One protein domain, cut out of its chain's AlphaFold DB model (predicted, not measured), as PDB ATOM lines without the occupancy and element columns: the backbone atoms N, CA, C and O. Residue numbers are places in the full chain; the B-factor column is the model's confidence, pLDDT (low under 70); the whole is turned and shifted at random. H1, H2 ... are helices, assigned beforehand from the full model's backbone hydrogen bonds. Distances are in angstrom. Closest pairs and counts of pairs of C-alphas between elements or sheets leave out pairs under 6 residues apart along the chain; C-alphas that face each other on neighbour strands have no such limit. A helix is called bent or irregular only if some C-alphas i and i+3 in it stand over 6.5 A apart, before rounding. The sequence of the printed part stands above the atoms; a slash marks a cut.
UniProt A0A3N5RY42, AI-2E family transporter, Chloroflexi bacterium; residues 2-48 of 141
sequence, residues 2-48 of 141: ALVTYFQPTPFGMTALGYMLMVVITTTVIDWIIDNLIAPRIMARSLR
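Overview. This is residues 2 to 48 of the 141 residues of the protein "AI-2E family transporter" of Chloroflexi bacterium (UniProt A0A3N5RY42). One long helix, H2, makes the length of a rod, and the short helix H1 packs beside its first turns, joined to it by a loop that folds back round that end. Residues 28 to 48, of which 28 to 43 belong to H2, stick out free. The printed part has 47 residues with two named helices, H1 then H2, and no named strand; the class is all helix. It is extended, with a radius of gyration of the C-alphas of 15.9 A and spans of 51 by 14 by 13 A.

Arrangement. H1, residues 2 to 6, touches H2, residues 16 to 43, which meets it with residues 16 to 24 alone. Their closest C-alphas, those of Thr 5 and Met 20, are 5.4 A apart. H2 has a kink of 28 degrees near residue 35; it is neither bent nor irregular, but only just: C-alphas 36 and 39 are 6.5 A apart. The O i to N i+4 pair of H1 is within hydrogen-bond range, as are 21 of 24 in H2.

Along the chain. H1 begins at C-alpha 2 (173.089, 140.770, 146.369). H2 runs 38.1 A, from C-alpha 16 (172.352, 132.398, 152.607) to C-alpha 43 (159.127, 159.582, 129.474).

Size, cuts and confidence. The C-alphas farthest apart, of Gly 13 and Arg 48, are 51.9 A apart. The printed part has no cut, and the link is short. Mean pLDDT of the printed part is 78.9; residues 11 to 13 and 43 to 48 are under 70.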
ATOM      1  N   ALA A   2     172.463 142.077 146.088       75.94
ATOM      2  CA  ALA A   2     173.089 140.770 146.369       75.94
ATOM      3  C   ALA A   2     174.037 140.725 147.591       75.94
ATOM      4  O   ALA A   2     173.980 139.796 148.387       75.94
ATOM      5  N   LEU A   3     174.890 141.740 147.769       75.88
ATOM      6  CA  LEU A   3     175.813 141.787 148.910       75.88
ATOM      7  C   LEU A   3     175.065 141.940 150.245       75.88
ATOM      8  O   LEU A   3     175.415 141.307 151.230       75.88
ATOM      9  N   VAL A   4     174.007 142.756 150.263       75.94
ATOM     10  CA  VAL A   4     173.219 143.035 151.473       75.94
ATOM     11  C   VAL A   4     172.419 141.803 151.897       75.94
ATOM     12  O   VAL A   4     172.364 141.499 153.082       75.94
ATOM     13  N   THR A   5     171.849 141.060 150.946       77.06
ATOM     14  CA  THR A   5     171.050 139.860 151.242       77.06
ATOM     15  C   THR A   5     171.898 138.668 151.671       77.06
ATOM     16  O   THR A   5     171.412 137.818 152.410       77.06
ATOM     17  N   TYR A   6     173.168 138.615 151.263       76.94
ATOM     18  CA  TYR A   6     174.107 137.587 151.712       76.94
ATOM     19  C   TYR A   6     174.443 137.699 153.211       76.94
ATOM     20  O   TYR A   6     174.615 136.683 153.876       76.94
ATOM     21  N   PHE A   7     174.490 138.921 153.754       76.75
ATOM     22  CA  PHE A   7     174.803 139.179 155.168       76.75
ATOM     23  C   PHE A   7     173.563 139.330 156.068       76.75
ATOM     24  O   PHE A   7     173.696 139.696 157.237       76.75
ATOM     25  N   GLN A   8     172.358 139.061 155.559       77.75
ATOM     26  CA  GLN A   8     171.124 139.144 156.343       77.75
ATOM     27  C   GLN A   8     170.772 137.800 157.003       77.75
ATOM     28  O   GLN A   8     170.894 136.754 156.363       77.75
ATOM     29  N   PRO A   9     170.292 137.802 158.265       70.38
ATOM     30  CA  PRO A   9     169.778 136.594 158.899       70.38
ATOM     31  C   PRO A   9     168.561 136.088 158.119       70.38
ATOM     32  O   PRO A   9     167.591 136.816 157.921       70.38
ATOM     33  N   THR A  10     168.622 134.841 157.651       73.94
ATOM     34  CA  THR A  10     167.583 134.252 156.802       73.94
ATOM     35  C   THR A  10     166.340 133.914 157.632       73.94
ATOM     36  O   THR A  10     166.413 132.998 158.457       73.94
ATOM     37  N   PRO A  11     165.179 134.553 157.395       67.31
ATOM     38  CA  PRO A  11     163.969 134.308 158.185       67.31
ATOM     39  C   PRO A  11     163.366 132.902 157.985       67.31
ATOM     40  O   PRO A  11     162.460 132.522 158.718       67.31
ATOM     41  N   PHE A  12     163.883 132.113 157.032       64.69
ATOM     42  CA  PHE A  12     163.370 130.786 156.655       64.69
ATOM     43  C   PHE A  12     164.359 129.624 156.868       64.69
ATOM     44  O   PHE A  12     164.128 128.532 156.358       64.69
ATOM     45  N   GLY A  13     165.482 129.835 157.567       68.94
ATOM     46  CA  GLY A  13     166.474 128.771 157.823       68.94
ATOM     47  C   GLY A  13     167.155 128.195 156.568       68.94
ATOM     48  O   GLY A  13     167.753 127.124 156.622       68.94
ATOM     49  N   MET A  14     167.051 128.884 155.429       70.19
ATOM     50  CA  MET A  14     167.673 128.504 154.159       70.19
ATOM     51  C   MET A  14     169.153 128.900 154.111       70.19
ATOM     52  O   MET A  14     169.599 129.793 154.828       70.19
ATOM     53  N   THR A  15     169.920 128.280 153.211       79.88
ATOM     54  CA  THR A  15     171.303 128.705 152.955       79.88
ATOM     55  C   THR A  15     171.321 130.152 152.447       79.88
ATOM     56  O   THR A  15     170.520 130.530 151.587       79.88
ATOM     57  N   ALA A  16     172.244 130.975 152.962       78.31
ATOM     58  CA  ALA A  16     172.352 132.398 152.607       78.31
ATOM     59  C   ALA A  16     172.477 132.626 151.085       78.31
ATOM     60  O   ALA A  16     171.930 133.584 150.539       78.31
ATOM     61  N   LEU A  17     173.129 131.692 150.381       80.88
ATOM     62  CA  LEU A  17     173.207 131.683 148.919       80.88
ATOM     63  C   LEU A  17     171.838 131.497 148.250       80.88
ATOM     64  O   LEU A  17     171.536 132.214 147.301       80.88
ATOM     65  N   GLY A  18     171.001 130.578 148.742       84.06
ATOM     66  CA  GLY A  18     169.670 130.331 148.179       84.06
ATOM     67  C   GLY A  18     168.735 131.529 148.344       84.06
ATOM     68  O   GLY A  18     168.052 131.917 147.396       84.06
ATOM     69  N   TYR A  19     168.765 132.170 149.515       82.94
ATOM     70  CA  TYR A  19     168.002 133.396 149.762       82.94
ATOM     71  C   TYR A  19     168.468 134.550 148.863       82.94
ATOM     72  O   TYR A  19     167.647 135.223 148.237       82.94
ATOM     73  N   MET A  20     169.785 134.741 148.728       85.88
ATOM     74  CA  MET A  20     170.355 135.771 147.858       85.88
ATOM     75  C   MET A  20     169.922 135.592 146.397       85.88
ATOM     76  O   MET A  20     169.475 136.560 145.782       85.88
ATOM     77  N   LEU A  21     169.993 134.369 145.865       87.44
ATOM     78  CA  LEU A  21     169.620 134.067 144.480       87.44
ATOM     79  C   LEU A  21     168.133 134.360 144.220       87.44
ATOM     80  O   LEU A  21     167.800 135.020 143.238       87.44
ATOM     81  N   MET A  22     167.248 133.964 145.140       86.62
ATOM     82  CA  MET A  22     165.811 134.259 145.066       86.62
ATOM     83  C   MET A  22     165.508 135.762 145.039       86.62
ATOM     84  O   MET A  22     164.705 136.223 144.222       86.62
ATOM     85  N   VAL A  23     166.160 136.541 145.911       88.25
ATOM     86  CA  VAL A  23     165.957 137.996 145.959       88.25
ATOM     87  C   VAL A  23     166.514 138.660 144.705       88.25
ATOM     88  O   VAL A  23     165.841 139.509 144.126       88.25
ATOM     89  N   VAL A  24     167.708 138.271 144.251       90.25
ATOM     90  CA  VAL A  24     168.312 138.813 143.024       90.25
ATOM     91  C   VAL A  24     167.426 138.532 141.818       90.25
ATOM     92  O   VAL A  24     167.157 139.455 141.059       90.25
ATOM     93  N   ILE A  25     166.915 137.309 141.665       92.56
ATOM     94  CA  ILE A  25     166.003 136.973 140.565       92.56
ATOM     95  C   ILE A  25     164.741 137.832 140.643       92.56
ATOM     96  O   ILE A  25     164.398 138.503 139.675       92.56
ATOM     97  N   THR A  26     164.074 137.851 141.798       91.38
ATOM     98  CA  THR A  26     162.820 138.596 141.968       91.38
ATOM     99  C   THR A  26     163.007 140.087 141.687       91.38
ATOM    100  O   THR A  26     162.230 140.681 140.946       91.38
ATOM    101  N   THR A  27     164.061 140.691 142.239       90.69
ATOM    102  CA  THR A  27     164.355 142.119 142.038       90.69
ATOM    103  C   THR A  27     164.751 142.423 140.600       90.69
ATOM    104  O   THR A  27     164.192 143.343 140.023       90.69
ATOM    105  N   THR A  28     165.587 141.596 139.968       92.56
ATOM    106  CA  THR A  28     165.967 141.773 138.554       92.56
ATOM    107  C   THR A  28     164.752 141.703 137.630       92.56
ATOM    108  O   THR A  28     164.653 142.477 136.683       92.56
ATOM    109  N   VAL A  29     163.803 140.798 137.897       94.38
ATOM    110  CA  VAL A  29     162.556 140.709 137.121       94.38
ATOM    111  C   VAL A  29     161.716 141.976 137.290       94.38
ATOM    112  O   VAL A  29     161.195 142.497 136.306       94.38
ATOM    113  N   ILE A  30     161.598 142.487 138.518       92.06
ATOM    114  CA  ILE A  30     160.876 143.734 138.796       92.06
ATOM    115  C   ILE A  30     161.551 144.914 138.086       92.06
ATOM    116  O   ILE A  30     160.868 145.659 137.382       92.06
ATOM    117  N   ASP A  31     162.871 145.046 138.214       91.19
ATOM    118  CA  ASP A  31     163.659 146.111 137.591       91.19
ATOM    119  C   ASP A  31     163.519 146.062 136.064       91.19
ATOM    120  O   ASP A  31     163.195 147.068 135.439       91.19
ATOM    121  N   TRP A  32     163.614 144.872 135.459       92.19
ATOM    122  CA  TRP A  32     163.427 144.692 134.018       92.19
ATOM    123  C   TRP A  32     162.045 145.159 133.539       92.19
ATOM    124  O   TRP A  32     161.936 145.809 132.499       92.19
ATOM    125  N   ILE A  33     160.981 144.876 134.299       91.38
ATOM    126  CA  ILE A  33     159.622 145.337 133.977       91.38
ATOM    127  C   ILE A  33     159.516 146.863 134.105       91.38
ATOM    128  O   ILE A  33     158.910 147.515 133.248       91.38
ATOM    129  N   ILE A  34     160.088 147.444 135.161       87.75
ATOM    130  CA  ILE A  34     160.044 148.892 135.396       87.75
ATOM    131  C   ILE A  34     160.807 149.629 134.293       87.75
ATOM    132  O   ILE A  34     160.252 150.533 133.657       87.75
ATOM    133  N   ASP A  35     162.036 149.213 134.016       85.94
ATOM    134  CA  ASP A  35     162.927 149.892 133.082       85.94
ATOM    135  C   ASP A  35     162.460 149.744 131.633       85.94
ATOM    136  O   ASP A  35     162.502 150.701 130.860       85.94
ATOM    137  N   ASN A  36     161.947 148.570 131.256       87.25
ATOM    138  CA  ASN A  36     161.524 148.318 129.882       87.25
ATOM    139  C   ASN A  36     160.100 148.817 129.575       87.25
ATOM    140  O   ASN A  36     159.793 149.125 128.424       87.25
ATOM    141  N   LEU A  37     159.205 148.898 130.570       82.25
ATOM    142  CA  LEU A  37     157.781 149.181 130.333       82.25
ATOM    143  C   LEU A  37     157.305 150.495 130.960       82.25
ATOM    144  O   LEU A  37     156.554 151.250 130.335       82.25
ATOM    145  N   ILE A  38     157.725 150.784 132.191       79.38
ATOM    146  CA  ILE A  38     157.239 151.938 132.956       79.38
ATOM    147  C   ILE A  38     158.032 153.194 132.586       79.38
ATOM    148  O   ILE A  38     157.423 154.219 132.268       79.38
ATOM    149  N   ALA A  39     159.363 153.112 132.540       80.06
ATOM    150  CA  ALA A  39     160.227 154.240 132.193       80.06
ATOM    151  C   ALA A  39     159.901 154.864 130.819       80.06
ATOM    152  O   ALA A  39     159.624 156.070 130.776       80.06
ATOM    153  N   PRO A  40     159.813 154.105 129.703       73.25
ATOM    154  CA  PRO A  40     159.459 154.693 128.414       73.25
ATOM    155  C   PRO A  40     158.028 155.228 128.400       73.25
ATOM    156  O   PRO A  40     157.784 156.280 127.820       73.25
ATOM    157  N   ARG A  41     157.072 154.582 129.078       73.81
ATOM    158  CA  ARG A  41     155.678 155.056 129.131       73.81
ATOM    159  C   ARG A  41     155.529 156.390 129.868       73.81
ATOM    160  O   ARG A  41     154.666 157.191 129.500       73.81
ATOM    161  N   ILE A  42     156.348 156.628 130.890       70.88
ATOM    162  CA  ILE A  42     156.395 157.899 131.623       70.88
ATOM    163  C   ILE A  42     157.131 158.961 130.792       70.88
ATOM    164  O   ILE A  42     156.612 160.063 130.611       70.88
ATOM    165  N   MET A  43     158.295 158.630 130.225       67.69
ATOM    166  CA  MET A  43     159.127 159.582 129.474       67.69
ATOM    167  C   MET A  43     158.564 159.947 128.091       67.69
ATOM    168  O   MET A  43     158.706 161.092 127.654       67.69
ATOM    169  N   ALA A  44     157.862 159.031 127.417       60.72
ATOM    170  CA  ALA A  44     157.265 159.256 126.096       60.72
ATOM    171  C   ALA A  44     156.239 160.398 126.078       60.72
ATOM    172  O   ALA A  44     156.021 161.011 125.036       60.72
ATOM    173  N   ARG A  45     155.627 160.734 127.222       60.12
ATOM    174  CA  ARG A  45     154.685 161.862 127.316       60.12
ATOM    175  C   ARG A  45     155.369 163.232 127.264       60.12
ATOM    176  O   ARG A  45     154.696 164.221 126.994       60.12
ATOM    177  N   SER A  46     156.677 163.305 127.520       57.16
ATOM    178  CA  SER A  46     157.408 164.570 127.686       57.16
ATOM    179  C   SER A  46     158.447 164.821 126.586       57.16
ATOM    180  O   SER A  46     158.680 165.959 126.175       57.16
ATOM    181  N   LEU A  47     159.043 163.764 126.036       57.09
ATOM    182  CA  LEU A  47     160.162 163.877 125.110       57.09
ATOM    183  C   LEU A  47     159.702 163.868 123.644       57.09
ATOM    184  O   LEU A  47     159.672 162.840 122.978       57.09
ATOM    185  N   ARG A  48     159.420 165.061 123.099       59.56
ATOM    186  CA  ARG A  48     159.252 165.321 121.648       59.56
ATOM    187  C   ARG A  48     160.571 165.185 120.856       59.56
ATOM    188  O   ARG A  48     160.816 165.956 119.925       59.56
TER     189      ARG A  48